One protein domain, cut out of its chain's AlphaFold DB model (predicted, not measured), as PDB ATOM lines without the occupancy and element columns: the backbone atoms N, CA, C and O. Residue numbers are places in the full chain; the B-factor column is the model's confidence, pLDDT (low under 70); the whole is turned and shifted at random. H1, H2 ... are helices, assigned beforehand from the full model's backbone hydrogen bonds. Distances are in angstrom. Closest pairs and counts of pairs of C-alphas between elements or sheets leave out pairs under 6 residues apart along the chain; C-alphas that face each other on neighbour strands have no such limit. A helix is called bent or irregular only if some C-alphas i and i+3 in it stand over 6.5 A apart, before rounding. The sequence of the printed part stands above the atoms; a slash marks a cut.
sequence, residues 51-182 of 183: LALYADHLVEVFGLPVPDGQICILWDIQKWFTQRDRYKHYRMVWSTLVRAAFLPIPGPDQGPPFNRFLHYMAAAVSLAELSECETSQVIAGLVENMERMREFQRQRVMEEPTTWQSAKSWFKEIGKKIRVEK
ATOM      1  N   LEU A  51       8.319  -6.256 190.625       94.12
ATOM      2  CA  LEU A  51       8.381  -5.015 191.379       94.12
ATOM      3  C   LEU A  51       8.875  -3.837 190.524       94.12
ATOM      4  O   LEU A  51       8.380  -2.725 190.689       94.12
ATOM      5  N   ALA A  52       9.796  -4.061 189.581       96.50
ATOM      6  CA  ALA A  52      10.206  -3.029 188.628       96.50
ATOM      7  C   ALA A  52       9.049  -2.600 187.713       96.50
ATOM      8  O   ALA A  52       8.768  -1.408 187.629       96.50
ATOM      9  N   LEU A  53       8.337  -3.563 187.112       94.50
ATOM     10  CA  LEU A  53       7.152  -3.284 186.290       94.50
ATOM     11  C   LEU A  53       6.073  -2.540 187.080       94.50
ATOM     12  O   LEU A  53       5.400  -1.662 186.551       94.50
ATOM     13  N   TYR A  54       5.909  -2.888 188.353       94.38
ATOM     14  CA  TYR A  54       4.961  -2.203 189.211       94.38
ATOM     15  C   TYR A  54       5.376  -0.758 189.506       94.38
ATOM     16  O   TYR A  54       4.521   0.119 189.550       94.38
ATOM     17  N   ALA A  55       6.675  -0.486 189.643       97.44
ATOM     18  CA  ALA A  55       7.183   0.881 189.743       97.44
ATOM     19  C   ALA A  55       6.808   1.698 188.497       97.44
ATOM     20  O   ALA A  55       6.289   2.801 188.624       97.44
ATOM     21  N   ASP A  56       7.018   1.135 187.304       97.62
ATOM     22  CA  ASP A  56       6.657   1.785 186.040       97.62
ATOM     23  C   ASP A  56       5.147   2.057 185.951       97.62
ATOM     24  O   ASP A  56       4.734   3.152 185.576       97.62
ATOM     25  N   HIS A  57       4.323   1.103 186.391       94.94
ATOM     26  CA  HIS A  57       2.875   1.283 186.479       94.94
ATOM     27  C   HIS A  57       2.472   2.395 187.463       94.94
ATOM     28  O   HIS A  57       1.582   3.186 187.168       94.94
ATOM     29  N   LEU A  58       3.120   2.489 188.628       96.31
ATOM     30  CA  LEU A  58       2.858   3.574 189.579       96.31
ATOM     31  C   LEU A  58       3.266   4.934 189.005       96.31
ATOM     32  O   LEU A  58       2.548   5.909 189.198       96.31
ATOM     33  N   VAL A  59       4.390   5.011 188.289       97.94
ATOM     34  CA  VAL A  59       4.796   6.239 187.589       97.94
ATOM     35  C   VAL A  59       3.715   6.672 186.598       97.94
ATOM     36  O   VAL A  59       3.307   7.829 186.618       97.94
ATOM     37  N   GLU A  60       3.191   5.742 185.804       96.31
ATOM     38  CA  GLU A  60       2.120   5.997 184.839       96.31
ATOM     39  C   GLU A  60       0.806   6.441 185.503       96.31
ATOM     40  O   GLU A  60       0.279   7.503 185.177       96.31
ATOM     41  N   VAL A  61       0.297   5.677 186.476       94.75
ATOM     42  CA  VAL A  61      -0.990   5.951 187.148       94.75
ATOM     43  C   VAL A  61      -0.996   7.301 187.861       94.75
ATOM     44  O   VAL A  61      -2.026   7.971 187.909       94.75
ATOM     45  N   PHE A  62       0.144   7.705 188.419       96.12
ATOM     46  CA  PHE A  62       0.282   8.979 189.121       96.12
ATOM     47  C   PHE A  62       0.730  10.126 188.201       96.12
ATOM     48  O   PHE A  62       0.945  11.234 188.690       96.12
ATOM     49  N   GLY A  63       0.868   9.887 186.892       96.75
ATOM     50  CA  GLY A  63       1.288  10.903 185.924       96.75
ATOM     51  C   GLY A  63       2.684  11.468 186.202       96.75
ATOM     52  O   GLY A  63       2.941  12.640 185.933       96.75
ATOM     53  N   LEU A  64       3.573  10.663 186.789       97.94
ATOM     54  CA  LEU A  64       4.919  11.084 187.160       97.94
ATOM     55  C   LEU A  64       5.874  11.008 185.959       97.94
ATOM     56  O   LEU A  64       5.717  10.149 185.089       97.94
ATOM     57  N   PRO A  65       6.916  11.855 185.912       97.62
ATOM     58  CA  PRO A  65       7.965  11.727 184.911       97.62
ATOM     59  C   PRO A  65       8.719  10.402 185.042       97.62
ATOM     60  O   PRO A  65       9.114  10.004 186.139       97.62
ATOM     61  N   VAL A  66       8.988   9.761 183.904       97.94
ATOM     62  CA  VAL A  66       9.824   8.556 183.828       97.94
ATOM     63  C   VAL A  66      11.297   8.941 184.048       97.94
ATOM     64  O   VAL A  66      11.848   9.693 183.234       97.94
ATOM     65  N   PRO A  67      11.972   8.431 185.097       97.19
ATOM     66  CA  PRO A  67      13.383   8.710 185.351       97.19
ATOM     67  C   PRO A  67      14.289   8.387 184.159       97.19
ATOM     68  O   PRO A  67      14.333   7.257 183.680       97.19
ATOM     69  N   ASP A  68      15.003   9.403 183.659       94.75
ATOM     70  CA  ASP A  68      15.875   9.323 182.474       94.75
ATOM     71  C   ASP A  68      15.187   8.754 181.203       94.75
ATOM     72  O   ASP A  68      15.868   8.338 180.266       94.75
ATOM     73  N   GLY A  69      13.847   8.718 181.150       95.81
ATOM     74  CA  GLY A  69      13.094   8.064 180.073       95.81
ATOM     75  C   GLY A  69      13.259   6.536 180.024       95.81
ATOM     76  O   GLY A  69      12.980   5.926 178.992       95.81
ATOM     77  N   GLN A  70      13.735   5.912 181.105       97.50
ATOM     78  CA  GLN A  70      14.011   4.479 181.186       97.50
ATOM     79  C   GLN A  70      13.057   3.789 182.159       97.50
ATOM     80  O   GLN A  70      12.826   4.284 183.254       97.50
ATOM     81  N   ILE A  71      12.574   2.602 181.786       97.44
ATOM     82  CA  ILE A  71      11.816   1.740 182.702       97.44
ATOM     83  C   ILE A  71      12.688   1.289 183.881       97.44
ATOM     84  O   ILE A  71      13.900   1.096 183.732       97.44
ATOM     85  N   CYS A  72      12.072   1.046 185.034       98.25
ATOM     86  CA  CYS A  72      12.743   0.810 186.312       98.25
ATOM     87  C   CYS A  72      13.856  -0.248 186.238       98.25
ATOM     88  O   CYS A  72      14.972  -0.030 186.719       98.25
ATOM     89  N   ILE A  73      13.600  -1.385 185.580       97.25
ATOM     90  CA  ILE A  73      14.564  -2.499 185.504       97.25
ATOM     91  C   ILE A  73      15.818  -2.161 184.677       97.25
ATOM     92  O   ILE A  73      16.872  -2.756 184.891       97.25
ATOM     93  N   LEU A  74      15.730  -1.198 183.754       97.62
ATOM     94  CA  LEU A  74      16.835  -0.763 182.887       97.62
ATOM     95  C   LEU A  74      17.429   0.588 183.297       97.62
ATOM     96  O   LEU A  74      18.434   1.006 182.730       97.62
ATOM     97  N   TRP A  75      16.826   1.264 184.273       97.69
ATOM     98  CA  TRP A  75      17.239   2.590 184.713       97.69
ATOM     99  C   TRP A  75      18.644   2.596 185.332       97.69
ATOM    100  O   TRP A  75      18.945   1.808 186.226       97.69
ATOM    101  N   ASP A  76      19.532   3.483 184.898       95.44
ATOM    102  CA  ASP A  76      20.877   3.561 185.480       95.44
ATOM    103  C   ASP A  76      20.879   4.314 186.821       95.44
ATOM    104  O   ASP A  76      20.957   5.544 186.888       95.44
ATOM    105  N   ILE A  77      20.837   3.550 187.917       94.12
ATOM    106  CA  ILE A  77      20.818   4.110 189.273       94.12
ATOM    107  C   ILE A  77      22.134   4.814 189.636       94.12
ATOM    108  O   ILE A  77      22.132   5.759 190.426       94.12
ATOM    109  N   GLN A  78      23.268   4.384 189.072       92.31
ATOM    110  CA  GLN A  78      24.559   5.015 189.351       92.31
ATOM    111  C   GLN A  78      24.619   6.372 188.671       92.31
ATOM    112  O   GLN A  78      24.954   7.363 189.322       92.31
ATOM    113  N   LYS A  79      24.188   6.443 187.406       93.88
ATOM    114  CA  LYS A  79      24.008   7.718 186.707       93.88
ATOM    115  C   LYS A  79      23.098   8.643 187.512       93.88
ATOM    116  O   LYS A  79      23.479   9.790 187.755       93.88
ATOM    117  N   TRP A  80      21.961   8.150 188.012       93.81
ATOM    118  CA  TRP A  80      21.080   8.942 188.873       93.81
ATOM    119  C   TRP A  80      21.796   9.486 190.112       93.81
ATOM    120  O   TRP A  80      21.698  10.677 190.412       93.81
ATOM    121  N   PHE A  81      22.561   8.657 190.823       92.56
ATOM    122  CA  PHE A  81      23.273   9.104 192.020       92.56
ATOM    123  C   PHE A  81      24.301  10.207 191.759       92.56
ATOM    124  O   PHE A  81      24.513  11.019 192.655       92.56
ATOM    125  N   THR A  82      24.863  10.310 190.551       92.75
ATOM    126  CA  THR A  82      25.752  11.433 190.193       92.75
ATOM    127  C   THR A  82      25.025  12.768 190.009       92.75
ATOM    128  O   THR A  82      25.650  13.823 190.096       92.75
ATOM    129  N   GLN A  83      23.710  12.745 189.766       91.88
ATOM    130  CA  GLN A  83      22.910  13.941 189.477       91.88
ATOM    131  C   GLN A  83      21.823  14.235 190.518       91.88
ATOM    132  O   GLN A  83      21.236  15.315 190.477       91.88
ATOM    133  N   ARG A  84      21.565  13.321 191.465       89.38
ATOM    134  CA  ARG A  84      20.455  13.426 192.429       89.38
ATOM    135  C   ARG A  84      20.461  14.718 193.248       89.38
ATOM    136  O   ARG A  84      19.398  15.208 193.604       89.38
ATOM    137  N   ASP A  85      21.641  15.274 193.521       88.94
ATOM    138  CA  ASP A  85      21.797  16.480 194.345       88.94
ATOM    139  C   ASP A  85      21.252  17.740 193.648       88.94
ATOM    140  O   ASP A  85      21.028  18.761 194.295       88.94
ATOM    141  N   ARG A  86      20.969  17.664 192.339       89.81
ATOM    142  CA  ARG A  86      20.249  18.710 191.595       89.81
ATOM    143  C   ARG A  86      18.772  18.788 191.991       89.81
ATOM    144  O   ARG A  86      18.170  19.851 191.873       89.81
ATOM    145  N   TYR A  87      18.202  17.696 192.500       89.25
ATOM    146  CA  TYR A  87      16.789  17.596 192.854       89.25
ATOM    147  C   TYR A  87      16.606  17.804 194.358       89.25
ATOM    148  O   TYR A  87      16.716  16.874 195.160       89.25
ATOM    149  N   LYS A  88      16.301  19.050 194.745       81.62
ATOM    150  CA  LYS A  88      16.241  19.507 196.149       81.62
ATOM    151  C   LYS A  88      15.372  18.625 197.050       81.62
ATOM    152  O   LYS A  88      15.706  18.411 198.214       81.62
ATOM    153  N   HIS A  89      14.281  18.089 196.511       86.75
ATOM    154  CA  HIS A  89      13.311  17.311 197.278       86.75
ATOM    155  C   HIS A  89      13.642  15.818 197.369       86.75
ATOM    156  O   HIS A  89      13.059  15.135 198.207       86.75
ATOM    157  N   TYR A  90      14.621  15.308 196.615       94.06
ATOM    158  CA  TYR A  90      14.895  13.869 196.544       94.06
ATOM    159  C   TYR A  90      15.146  13.227 197.907       94.06
ATOM    160  O   TYR A  90      14.558  12.196 198.237       94.06
ATOM    161  N   ARG A  91      15.981  13.854 198.744       92.81
ATOM    162  CA  ARG A  91      16.280  13.323 200.080       92.81
ATOM    163  C   ARG A  91      15.037  13.286 200.966       92.81
ATOM    164  O   ARG A  91      14.881  12.338 201.735       92.81
ATOM    165  N   MET A  92      14.173  14.293 200.862       94.12
ATOM    166  CA  MET A  92      12.921  14.361 201.614       94.12
ATOM    167  C   MET A  92      11.965  13.264 201.140       94.12
ATOM    168  O   MET A  92      11.556  12.442 201.955       94.12
ATOM    169  N   VAL A  93      11.713  13.177 199.829       96.56
ATOM    170  CA  VAL A  93      10.842  12.163 199.216       96.56
ATOM    171  C   VAL A  93      11.296  10.758 199.606       96.56
ATOM    172  O   VAL A  93      10.511   9.976 200.142       96.56
ATOM    173  N   TRP A  94      12.580  10.452 199.406       96.25
ATOM    174  CA  TRP A  94      13.147   9.148 199.744       96.25
ATOM    175  C   TRP A  94      12.969   8.825 201.232       96.25
ATOM    176  O   TRP A  94      12.499   7.742 201.576       96.25
ATOM    177  N   SER A  95      13.273   9.775 202.124       95.62
ATOM    178  CA  SER A  95      13.142   9.572 203.574       95.62
ATOM    179  C   SER A  95      11.690   9.331 203.994       95.62
ATOM    180  O   SER A  95      11.429   8.501 204.865       95.62
ATOM    181  N   THR A  96      10.738  10.030 203.375       96.12
ATOM    182  CA  THR A  96       9.307   9.858 203.649       96.12
ATOM    183  C   THR A  96       8.818   8.486 203.187       96.12
ATOM    184  O   THR A  96       8.173   7.785 203.966       96.12
ATOM    185  N   LEU A  97       9.194   8.045 201.981       96.88
ATOM    186  CA  LEU A  97       8.845   6.712 201.472       96.88
ATOM    187  C   LEU A  97       9.436   5.585 202.339       96.88
ATOM    188  O   LEU A  97       8.753   4.601 202.621       96.88
ATOM    189  N   VAL A  98      10.678   5.737 202.822       96.12
ATOM    190  CA  VAL A  98      11.292   4.787 203.770       96.12
ATOM    191  C   VAL A  98      10.479   4.700 205.059       96.12
ATOM    192  O   VAL A  98      10.131   3.603 205.494       96.12
ATOM    193  N   ARG A  99      10.147   5.847 205.666       96.19
ATOM    194  CA  ARG A  99       9.377   5.903 206.921       96.19
ATOM    195  C   ARG A  99       7.969   5.329 206.785       96.19
ATOM    196  O   ARG A  99       7.452   4.790 207.756       96.19
ATOM    197  N   ALA A 100       7.376   5.426 205.599       94.62
ATOM    198  CA  ALA A 100       6.067   4.867 205.284       94.62
ATOM    199  C   ALA A 100       6.102   3.367 204.922       94.62
ATOM    200  O   ALA A 100       5.095   2.822 204.474       94.62
ATOM    201  N   ALA A 101       7.254   2.694 205.066       93.31
ATOM    202  CA  ALA A 101       7.436   1.293 204.677       93.31
ATOM    203  C   ALA A 101       6.961   1.018 203.235       93.31
ATOM    204  O   ALA A 101       6.278   0.029 202.952       93.31
ATOM    205  N   PHE A 102       7.288   1.929 202.314       94.88
ATOM    206  CA  PHE A 102       6.827   1.871 200.928       94.88
ATOM    207  C   PHE A 102       7.440   0.698 200.143       94.88
ATOM    208  O   PHE A 102       6.777   0.117 199.292       94.88
ATOM    209  N   LEU A 103       8.684   0.311 200.443       93.44
ATOM    210  CA  LEU A 103       9.353  -0.825 199.801       93.44
ATOM    211  C   LEU A 103       8.734  -2.162 200.263       93.44
ATOM    212  O   LEU A 103       8.737  -2.434 201.466       93.44
ATOM    213  N   PRO A 104       8.258  -3.028 199.347       91.38
ATOM    214  CA  PRO A 104       7.816  -4.373 199.707       91.38
ATOM    215  C   PRO A 104       8.923  -5.211 200.345       91.38
ATOM    216  O   PRO A 104      10.067  -5.214 199.884       91.38
ATOM    217  N   ILE A 105       8.563  -5.955 201.392       89.38
ATOM    218  CA  ILE A 105       9.460  -6.909 202.049       89.38
ATOM    219  C   ILE A 105       9.462  -8.202 201.218       89.38
ATOM    220  O   ILE A 105       8.381  -8.751 200.994       89.38
ATOM    221  N   PRO A 106      10.628  -8.686 200.752       88.69
ATOM    222  CA  PRO A 106      10.705  -9.942 200.016       88.69
ATOM    223  C   PRO A 106      10.337 -11.134 200.909       88.69
ATOM    224  O   PRO A 106      10.625 -11.145 202.109       88.69
ATOM    225  N   GLY A 107       9.727 -12.156 200.311       87.50
ATOM    226  CA  GLY A 107       9.543 -13.465 200.932       87.50
ATOM    227  C   GLY A 107      10.870 -14.211 201.155       87.50
ATOM    228  O   GLY A 107      11.908 -13.800 200.629       87.50
ATOM    229  N   PRO A 108      10.862 -15.327 201.910       85.94
ATOM    230  CA  PRO A 108      12.079 -16.056 202.291       85.94
ATOM    231  C   PRO A 108      12.951 -16.531 201.115       85.94
ATOM    232  O   PRO A 108      14.165 -16.653 201.257       85.94
ATOM    233  N   ASP A 109      12.337 -16.792 199.963       86.69
ATOM    234  CA  ASP A 109      12.944 -17.280 198.719       86.69
ATOM    235  C   ASP A 109      13.224 -16.164 197.694       86.69
ATOM    236  O   ASP A 109      13.930 -16.375 196.711       86.69
ATOM    237  N   GLN A 110      12.715 -14.950 197.923       88.75
ATOM    238  CA  GLN A 110      12.795 -13.827 196.978       88.75
ATOM    239  C   GLN A 110      14.083 -13.000 197.114       88.75
ATOM    240  O   GLN A 110      14.255 -11.975 196.446       88.75
ATOM    241  N   GLY A 111      15.001 -13.454 197.968       90.12
ATOM    242  CA  GLY A 111      16.299 -12.829 198.169       90.12
ATOM    243  C   GLY A 111      16.221 -11.505 198.943       90.12
ATOM    244  O   GLY A 111      15.281 -11.263 199.699       90.12
ATOM    245  N   PRO A 112      17.247 -10.647 198.823       93.31
ATOM    246  CA  PRO A 112      17.324  -9.407 199.587       93.31
ATOM    247  C   PRO A 112      16.423  -8.300 199.009       93.31
ATOM    248  O   PRO A 112      16.077  -8.347 197.821       93.31
ATOM    249  N   PRO A 113      16.112  -7.250 199.800       92.94
ATOM    250  CA  PRO A 113      15.286  -6.126 199.360       92.94
ATOM    251  C   PRO A 113      15.774  -5.473 198.062       92.94
ATOM    252  O   PRO A 113      16.977  -5.315 197.827       92.94
ATOM    253  N   PHE A 114      14.826  -5.039 197.232       94.31
ATOM    254  CA  PHE A 114      15.099  -4.432 195.932       94.31
ATOM    255  C   PHE A 114      15.031  -2.900 195.994       94.31
ATOM    256  O   PHE A 114      14.092  -2.273 195.511       94.31
ATOM    257  N   ASN A 115      16.050  -2.285 196.603       94.38
ATOM    258  CA  ASN A 115      16.097  -0.837 196.869       94.38
ATOM    259  C   ASN A 115      15.963   0.047 195.619       94.38
ATOM    260  O   ASN A 115      15.553   1.202 195.734       94.38
ATOM    261  N   ARG A 116      16.276  -0.481 194.431       95.94
ATOM    262  CA  ARG A 116      16.037   0.200 193.156       95.94
ATOM    263  C   ARG A 116      14.605   0.701 193.029       95.94
ATOM    264  O   ARG A 116      14.430   1.847 192.642       95.94
ATOM    265  N   PHE A 117      13.613  -0.110 193.400       96.88
ATOM    266  CA  PHE A 117      12.202   0.283 193.369       96.88
ATOM    267  C   PHE A 117      11.972   1.602 194.116       96.88
ATOM    268  O   PHE A 117      11.415   2.555 193.577       96.88
ATOM    269  N   LEU A 118      12.486   1.687 195.343       96.50
ATOM    270  CA  LEU A 118      12.369   2.870 196.185       96.50
ATOM    271  C   LEU A 118      13.097   4.082 195.581       96.50
ATOM    272  O   LEU A 118      12.566   5.189 195.589       96.50
ATOM    273  N   HIS A 119      14.311   3.880 195.063       97.06
ATOM    274  CA  HIS A 119      15.089   4.949 194.435       97.06
ATOM    275  C   HIS A 119      14.438   5.474 193.157       97.06
ATOM    276  O   HIS A 119      14.407   6.685 192.957       97.06
ATOM    277  N   TYR A 120      13.891   4.579 192.339       98.44
ATOM    278  CA  TYR A 120      13.192   4.912 191.107       98.44
ATOM    279  C   TYR A 120      11.929   5.729 191.390       98.44
ATOM    280  O   TYR A 120      11.751   6.800 190.818       98.44
ATOM    281  N   MET A 121      11.108   5.303 192.358       98.38
ATOM    282  CA  MET A 121       9.914   6.060 192.750       98.38
ATOM    283  C   MET A 121      10.264   7.422 193.356       98.38
ATOM    284  O   MET A 121       9.635   8.426 193.026       98.38
ATOM    285  N   ALA A 122      11.308   7.494 194.189       97.81
ATOM    286  CA  ALA A 122      11.781   8.771 194.711       97.81
ATOM    287  C   ALA A 122      12.296   9.696 193.596       97.81
ATOM    288  O   ALA A 122      12.047  10.900 193.642       97.81
ATOM    289  N   ALA A 123      12.990   9.150 192.592       97.94
ATOM    290  CA  ALA A 123      13.453   9.899 191.430       97.94
ATOM    291  C   ALA A 123      12.279  10.448 190.609       97.94
ATOM    292  O   ALA A 123      12.260  11.645 190.338       97.94
ATOM    293  N   ALA A 124      11.278   9.620 190.299       98.12
ATOM    294  CA  ALA A 124      10.101  10.017 189.523       98.12
ATOM    295  C   ALA A 124       9.332  11.171 190.186       98.12
ATOM    296  O   ALA A 124       9.067  12.190 189.557       98.12
ATOM    297  N   VAL A 125       9.058  11.061 191.491       97.69
ATOM    298  CA  VAL A 125       8.403  12.140 192.252       97.69
ATOM    299  C   VAL A 125       9.265  13.405 192.288       97.69
ATOM    300  O   VAL A 125       8.749  14.508 192.154       97.69
ATOM    301  N   SER A 126      10.585  13.268 192.435       96.62
ATOM    302  CA  SER A 126      11.486  14.428 192.493       96.62
ATOM    303  C   SER A 126      11.618  15.151 191.153       96.62
ATOM    304  O   SER A 126      11.792  16.365 191.137       96.62
ATOM    305  N   LEU A 127      11.538  14.412 190.045       96.25
ATOM    306  CA  LEU A 127      11.572  14.949 188.685       96.25
ATOM    307  C   LEU A 127      10.320  15.746 188.329       96.25
ATOM    308  O   LEU A 127      10.373  16.569 187.422       96.25
ATOM    309  N   ALA A 128       9.206  15.507 189.019       95.56
ATOM    310  CA  ALA A 128       7.971  16.247 188.793       95.56
ATOM    311  C   ALA A 128       8.058  17.711 189.266       95.56
ATOM    312  O   ALA A 128       7.188  18.499 188.913       95.56
ATOM    313  N   GLU A 129       9.079  18.064 190.066       92.62
ATOM    314  CA  GLU A 129       9.330  19.419 190.593       92.62
ATOM    315  C   GLU A 129       8.082  20.099 191.191       92.62
ATOM    316  O   GLU A 129       7.908  21.315 191.126       92.62
ATOM    317  N   LEU A 130       7.212  19.290 191.797       93.56
ATOM    318  CA  LEU A 130       5.975  19.729 192.430       93.56
ATOM    319  C   LEU A 130       6.261  20.577 193.675       93.56
ATOM    320  O   LEU A 130       7.310  20.447 194.314       93.56
ATOM    321  N   SER A 131       5.289  21.394 194.089       93.75
ATOM    322  CA  SER A 131       5.365  22.065 195.391       93.75
ATOM    323  C   SER A 131       5.437  21.047 196.540       93.75
ATOM    324  O   SER A 131       5.091  19.873 196.386       93.75
ATOM    325  N   GLU A 132       5.853  21.473 197.737       91.38
ATOM    326  CA  GLU A 132       5.922  20.572 198.900       91.38
ATOM    327  C   GLU A 132       4.557  19.957 199.256       91.38
ATOM    328  O   GLU A 132       4.482  18.786 199.641       91.38
ATOM    329  N   CYS A 133       3.474  20.728 199.094       93.19
ATOM    330  CA  CYS A 133       2.109  20.266 199.339       93.19
ATOM    331  C   CYS A 133       1.709  19.176 198.333       93.19
ATOM    332  O   CYS A 133       1.303  18.086 198.733       93.19
ATOM    333  N   GLU A 134       1.898  19.434 197.038       95.94
ATOM    334  CA  GLU A 134       1.598  18.480 195.963       95.94
ATOM    335  C   GLU A 134       2.473  17.222 196.065       95.94
ATOM    336  O   GLU A 134       1.970  16.104 195.975       95.94
ATOM    337  N   THR A 135       3.766  17.382 196.361       95.38
ATOM    338  CA  THR A 135       4.686  16.264 196.612       95.38
ATOM    339  C   THR A 135       4.186  15.388 197.761       95.38
ATOM    340  O   THR A 135       4.187  14.161 197.660       95.38
ATOM    341  N   SER A 136       3.723  16.003 198.852       94.00
ATOM    342  CA  SER A 136       3.183  15.277 200.007       94.00
ATOM    343  C   SER A 136       1.902  14.516 199.656       94.00
ATOM    344  O   SER A 136       1.735  13.379 200.095       94.00
ATOM    345  N   GLN A 137       1.024  15.102 198.835       96.31
ATOM    346  CA  GLN A 137      -0.197  14.448 198.353       96.31
ATOM    347  C   GLN A 137       0.111  13.243 197.456       96.31
ATOM    348  O   GLN A 137      -0.465  12.175 197.654       96.31
ATOM    349  N   VAL A 138       1.060  13.381 196.525       97.31
ATOM    350  CA  VAL A 138       1.516  12.272 195.672       97.31
ATOM    351  C   VAL A 138       2.091  11.140 196.518       97.31
ATOM    352  O   VAL A 138       1.710   9.984 196.336       97.31
ATOM    353  N   ILE A 139       2.969  11.451 197.478       96.88
ATOM    354  CA  ILE A 139       3.542  10.437 198.374       96.88
ATOM    355  C   ILE A 139       2.442   9.735 199.178       96.88
ATOM    356  O   ILE A 139       2.467   8.510 199.286       96.88
ATOM    357  N   ALA A 140       1.470  10.477 199.717       96.44
ATOM    358  CA  ALA A 140       0.354   9.892 200.455       96.44
ATOM    359  C   ALA A 140      -0.464   8.929 199.579       96.44
ATOM    360  O   ALA A 140      -0.723   7.803 199.996       96.44
ATOM    361  N   GLY A 141      -0.792   9.326 198.345       97.19
ATOM    362  CA  GLY A 141      -1.513   8.467 197.406       97.19
ATOM    363  C   GLY A 141      -0.721   7.215 197.008       97.19
ATOM    364  O   GLY A 141      -1.285   6.124 196.947       97.19
ATOM    365  N   LEU A 142       0.595   7.339 196.798       96.75
ATOM    366  CA  LEU A 142       1.480   6.199 196.538       96.75
ATOM    367  C   LEU A 142       1.475   5.207 197.710       96.75
ATOM    368  O   LEU A 142       1.340   4.001 197.504       96.75
ATOM    369  N   VAL A 143       1.605   5.704 198.942       95.50
ATOM    370  CA  VAL A 143       1.594   4.875 200.156       95.50
ATOM    371  C   VAL A 143       0.244   4.185 200.336       95.50
ATOM    372  O   VAL A 143       0.210   2.974 200.553       95.50
ATOM    373  N   GLU A 144      -0.862   4.911 200.171       94.44
ATOM    374  CA  GLU A 144      -2.208   4.345 200.260       94.44
ATOM    375  C   GLU A 144      -2.430   3.251 199.200       94.44
ATOM    376  O   GLU A 144      -2.981   2.188 199.495       94.44
ATOM    377  N   ASN A 145      -1.950   3.463 197.972       92.44
ATOM    378  CA  ASN A 145      -2.019   2.459 196.915       92.44
ATOM    379  C   ASN A 145      -1.258   1.174 197.305       92.44
ATOM    380  O   ASN A 145      -1.801   0.072 197.188       92.44
ATOM    381  N   MET A 146      -0.051   1.306 197.869       90.56
ATOM    382  CA  MET A 146       0.717   0.166 198.388       90.56
ATOM    383  C   MET A 146       0.008  -0.559 199.534       90.56
ATOM    384  O   MET A 146       0.065  -1.785 199.624       90.56
ATOM    385  N   GLU A 147      -0.641   0.171 200.438       89.31
ATOM    386  CA  GLU A 147      -1.400  -0.416 201.544       89.31
ATOM    387  C   GLU A 147      -2.604  -1.212 201.051       89.31
ATOM    388  O   GLU A 147      -2.758  -2.372 201.439       89.31
ATOM    389  N   ARG A 148      -3.390  -0.644 200.130       85.94
ATOM    390  CA  ARG A 148      -4.515  -1.342 199.492       85.94
ATOM    391  C   ARG A 148      -4.050  -2.592 198.749       85.94
ATOM    392  O   ARG A 148      -4.681  -3.638 198.869       85.94
ATOM    393  N   MET A 149      -2.919  -2.514 198.044       82.12
ATOM    394  CA  MET A 149      -2.320  -3.673 197.381       82.12
ATOM    395  C   MET A 149      -1.962  -4.773 198.388       82.12
ATOM    396  O   MET A 149      -2.304  -5.938 198.187       82.12
ATOM    397  N   ARG A 150      -1.305  -4.414 199.497       82.25
ATOM    398  CA  ARG A 150      -0.938  -5.369 200.554       82.25
ATOM    399  C   ARG A 150      -2.160  -6.015 201.197       82.25
ATOM    400  O   ARG A 150      -2.125  -7.210 201.470       82.25
ATOM    401  N   GLU A 151      -3.212  -5.242 201.438       79.81
ATOM    402  CA  GLU A 151      -4.456  -5.751 202.011       79.81
ATOM    403  C   GLU A 151      -5.163  -6.713 201.050       79.81
ATOM    404  O   GLU A 151      -5.493  -7.830 201.437       79.81
ATOM    405  N   PHE A 152      -5.285  -6.342 199.773       75.12
ATOM    406  CA  PHE A 152      -5.855  -7.208 198.742       75.12
ATOM    407  C   PHE A 152      -5.090  -8.532 198.605       75.12
ATOM    408  O   PHE A 152      -5.692  -9.602 198.532       75.12
ATOM    409  N   GLN A 153      -3.754  -8.480 198.617       69.69
ATOM    410  CA  GLN A 153      -2.922  -9.685 198.598       69.69
ATOM    411  C   GLN A 153      -3.145 -10.539 199.854       69.69
ATOM    412  O   GLN A 153      -3.304 -11.750 199.734       69.69
ATOM    413  N   ARG A 154      -3.216  -9.933 201.050       72.88
ATOM    414  CA  ARG A 154      -3.497 -10.663 202.298       72.88
ATOM    415  C   ARG A 154      -4.856 -11.359 202.267       72.88
ATOM    416  O   ARG A 154      -4.920 -12.535 202.603       72.88
ATOM    417  N   GLN A 155      -5.909 -10.674 201.829       66.00
ATOM    418  CA  GLN A 155      -7.257 -11.246 201.738       66.00
ATOM    419  C   GLN A 155      -7.289 -12.453 200.794       66.00
ATOM    420  O   GLN A 155      -7.720 -13.533 201.188       66.00
ATOM    421  N   ARG A 156      -6.700 -12.326 199.601       59.56
ATOM    422  CA  ARG A 156      -6.615 -13.440 198.645       59.56
ATOM    423  C   ARG A 156      -5.792 -14.617 199.154       59.56
ATOM    424  O   ARG A 156      -6.142 -15.760 198.884       59.56
ATOM    425  N   VAL A 157      -4.707 -14.352 199.881       58.91
ATOM    426  CA  VAL A 157      -3.871 -15.407 200.472       58.91
ATOM    427  C   VAL A 157      -4.624 -16.204 201.531       58.91
ATOM    428  O   VAL A 157      -4.440 -17.417 201.628       58.91
ATOM    429  N   MET A 158      -5.477 -15.533 202.304       56.72
ATOM    430  CA  MET A 158      -6.321 -16.171 203.313       56.72
ATOM    431  C   MET A 158      -7.470 -16.979 202.691       56.72
ATOM    432  O   MET A 158      -7.882 -17.980 203.272       56.72
ATOM    433  N   GLU A 159      -7.972 -16.566 201.525       54.88
ATOM    434  CA  GLU A 159      -9.097 -17.214 200.833       54.88
ATOM    435  C   GLU A 159      -8.669 -18.376 199.915       54.88
ATOM    436  O   GLU A 159      -9.396 -19.361 199.798       54.88
ATOM    437  N   GLU A 160      -7.479 -18.322 199.309       51.56
ATOM    438  CA  GLU A 160      -6.953 -19.365 198.417       51.56
ATOM    439  C   GLU A 160      -5.476 -19.678 198.732       51.56
ATOM    440  O   GLU A 160      -4.588 -18.984 198.240       51.56
ATOM    441  N   PRO A 161      -5.151 -20.762 199.464       50.06
ATOM    442  CA  PRO A 161      -3.775 -21.069 199.888       50.06
ATOM    443  C   PRO A 161      -2.758 -21.361 198.760       50.06
ATOM    444  O   PRO A 161      -1.576 -21.554 199.035       50.06
ATOM    445  N   THR A 162      -3.169 -21.406 197.486       51.41
ATOM    446  CA  THR A 162      -2.310 -21.708 196.315       51.41
ATOM    447  C   THR A 162      -1.810 -20.437 195.603       51.41
ATOM    448  O   THR A 162      -1.795 -20.305 194.379       51.41
ATOM    449  N   THR A 163      -1.365 -19.468 196.395       52.75
ATOM    450  CA  THR A 163      -1.224 -18.041 196.050       52.75
ATOM    451  C   THR A 163      -0.157 -17.688 195.016       52.75
ATOM    452  O   THR A 163      -0.276 -16.675 194.322       52.75
ATOM    453  N   TRP A 164       0.872 -18.519 194.859       49.22
ATOM    454  CA  TRP A 164       2.023 -18.191 194.008       49.22
ATOM    455  C   TRP A 164       1.670 -18.164 192.511       49.22
ATOM    456  O   TRP A 164       2.152 -17.317 191.757       49.22
ATOM    457  N   GLN A 165       0.773 -19.047 192.062       50.41
ATOM    458  CA  GLN A 165       0.302 -19.058 190.670       50.41
ATOM    459  C   GLN A 165      -0.594 -17.848 190.365       50.41
ATOM    460  O   GLN A 165      -0.553 -17.299 189.262       50.41
ATOM    461  N   SER A 166      -1.340 -17.386 191.366       50.19
ATOM    462  CA  SER A 166      -2.288 -16.277 191.264       50.19
ATOM    463  C   SER A 166      -1.615 -14.901 191.247       50.19
ATOM    464  O   SER A 166      -2.022 -14.045 190.458       50.19
ATOM    465  N   ALA A 167      -0.556 -14.692 192.039       50.59
ATOM    466  CA  ALA A 167       0.259 -13.473 191.977       50.59
ATOM    467  C   ALA A 167       0.950 -13.337 190.609       50.59
ATOM    468  O   ALA A 167       0.830 -12.305 189.945       50.59
ATOM    469  N   LYS A 168       1.552 -14.431 190.122       53.91
ATOM    470  CA  LYS A 168       2.171 -14.508 188.791       53.91
ATOM    471  C   LYS A 168       1.167 -14.260 187.660       53.91
ATOM    472  O   LYS A 168       1.501 -13.625 186.663       53.91
ATOM    473  N   SER A 169      -0.068 -14.747 187.806       55.31
ATOM    474  CA  SER A 169      -1.153 -14.485 186.853       55.31
ATOM    475  C   SER A 169      -1.530 -13.001 186.826       55.31
ATOM    476  O   SER A 169      -1.625 -12.412 185.756       55.31
ATOM    477  N   TRP A 170      -1.648 -12.355 187.988       56.53
ATOM    478  CA  TRP A 170      -1.980 -10.931 188.069       56.53
ATOM    479  C   TRP A 170      -0.885 -10.023 187.484       56.53
ATOM    480  O   TRP A 170      -1.188  -9.160 186.662       56.53
ATOM    481  N   PHE A 171       0.390 -10.267 187.807       56.97
ATOM    482  CA  PHE A 171       1.501  -9.534 187.186       56.97
ATOM    483  C   PHE A 171       1.583  -9.773 185.673       56.97
ATOM    484  O   PHE A 171       1.876  -8.852 184.909       56.97
ATOM    485  N   LYS A 172       1.260 -10.988 185.211       55.88
ATOM    486  CA  LYS A 172       1.139 -11.295 183.780       55.88
ATOM    487  C   LYS A 172       0.005 -10.506 183.120       55.88
ATOM    488  O   LYS A 172       0.181 -10.052 181.994       55.88
ATOM    489  N   GLU A 173      -1.128 -10.322 183.794       58.12
ATOM    490  CA  GLU A 173      -2.239  -9.510 183.285       58.12
ATOM    491  C   GLU A 173      -1.902  -8.012 183.241       58.12
ATOM    492  O   GLU A 173      -2.210  -7.359 182.245       58.12
ATOM    493  N   ILE A 174      -1.177  -7.474 184.230       56.12
ATOM    494  CA  ILE A 174      -0.630  -6.106 184.148       56.12
ATOM    495  C   ILE A 174       0.307  -5.976 182.944       56.12
ATOM    496  O   ILE A 174       0.140  -5.078 182.121       56.12
ATOM    497  N   GLY A 175       1.248  -6.911 182.787       51.25
ATOM    498  CA  GLY A 175       2.193  -6.900 181.670       51.25
ATOM    499  C   GLY A 175       1.535  -7.014 180.288       51.25
ATOM    500  O   GLY A 175       2.099  -6.538 179.304       51.25
ATOM    501  N   LYS A 176       0.345  -7.625 180.189       54.06
ATOM    502  CA  LYS A 176      -0.448  -7.666 178.950       54.06
ATOM    503  C   LYS A 176      -1.144  -6.342 178.659       54.06
ATOM    504  O   LYS A 176      -1.114  -5.916 177.511       54.06
ATOM    505  N   LYS A 177      -1.736  -5.689 179.664       50.19
ATOM    506  CA  LYS A 177      -2.421  -4.396 179.476       50.19
ATOM    507  C   LYS A 177      -1.478  -3.318 178.937       50.19
ATOM    508  O   LYS A 177      -1.816  -2.663 177.961       50.19
ATOM    509  N   ILE A 178      -0.247  -3.275 179.447       50.28
ATOM    510  CA  ILE A 178       0.812  -2.350 178.995       50.28
ATOM    511  C   ILE A 178       1.177  -2.537 177.503       50.28
ATOM    512  O   ILE A 178       1.687  -1.618 176.865       50.28
ATOM    513  N   ARG A 179       0.944  -3.722 176.917       44.19
ATOM    514  CA  ARG A 179       1.228  -3.989 175.494       44.19
ATOM    515  C   ARG A 179       0.091  -3.596 174.554       44.19
ATOM    516  O   ARG A 179       0.365  -3.392 173.383       44.19
ATOM    517  N   VAL A 180      -1.146  -3.525 175.041       44.84
ATOM    518  CA  VAL A 180      -2.334  -3.273 174.205       44.84
ATOM    519  C   VAL A 180      -2.593  -1.773 174.021       44.84
ATOM    520  O   VAL A 180      -3.232  -1.386 173.057       44.84
ATOM    521  N   GLU A 181      -2.057  -0.917 174.894       41.03
ATOM    522  CA  GLU A 181      -2.205   0.548 174.805       41.03
ATOM    523  C   GLU A 181      -1.118   1.237 173.952       41.03
ATOM    524  O   GLU A 181      -1.062   2.463 173.896       41.03
ATOM    525  N   LYS A 182      -0.243   0.467 173.286       39.84
ATOM    526  CA  LYS A 182       0.831   0.982 172.411       39.84
ATOM    527  C   LYS A 182       0.625   0.727 170.909       39.84
ATOM    528  O   LYS A 182       1.525   1.070 170.143       39.84
TER     529      LYS A 182
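This is residues 51 to 182 of the 183 residues of an uncharacterized protein of Fusarium kuroshium (UniProt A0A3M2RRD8). Three helices, H1, H2 and H3, gather round H4, and the first part of the long helix H5 runs beside this cluster, while its far part reaches beyond as an arm. H6 folds back from the end of H5, making a V with it, and residues 107 to 112 stick out as a loop. The printed part has 132 residues with six named helices, H1 to H6 in chain order, and no named strand: all helix. It is compact, with a radius of gyration of the C-alphas of 15.5 A and spans of 47 by 33 by 27 A.

Start at H1, residues 51 to 61, which touches the hub H4, residues 115 to 127, at a shallow tilt of 19 degrees, the same way; their closest C-alphas, Ala 52 and Phe 117, are 6.1 A apart. H2, residues 77 to 86, touches H4 with closest C-alphas Ile 77 and Arg 116 at 7.3 A. H3, residues 90 to 99, touches H4 at a steep tilt of 47 degrees, opposite ways, with closest C-alphas Trp 94 and Ala 122 at 5.2 A. H5, residues 132 to 159, touches H3 with residues 135 to 143 alone; look at C-alphas 97 and 139, the closest at 7.2 A. H6, residues 163 to 180, touches no helix; its closest C-alpha to H1, Gly 175, is 7.7 A from Leu 53. Every O i to N i+4 pair is within hydrogen-bond range in H1, H3, H4 and H5, against 3 of 6 in H2 and 13 of 14 in H6.

Find C-alpha 51 at (8.381, -5.015, 191.379), where H1 begins its 15.0 A. H2 is irregular, with C-alphas 82 and 85 7.6 A apart. H4 covers 18.3 A, H5 40.7 A from C-alpha 132 at (5.922, 20.572, 198.900), and H6 26.4 A to C-alpha 180 at (-2.334, -3.273, 174.205).

The C-alphas of Arg 86 and Glu 159, the two farthest apart, are 47.3 A apart. The printed part has no cut; the links H1 to H2 and H3 to H4 are long, with 15 residues each. Residues 153 and 155 to 182 have pLDDT under 70.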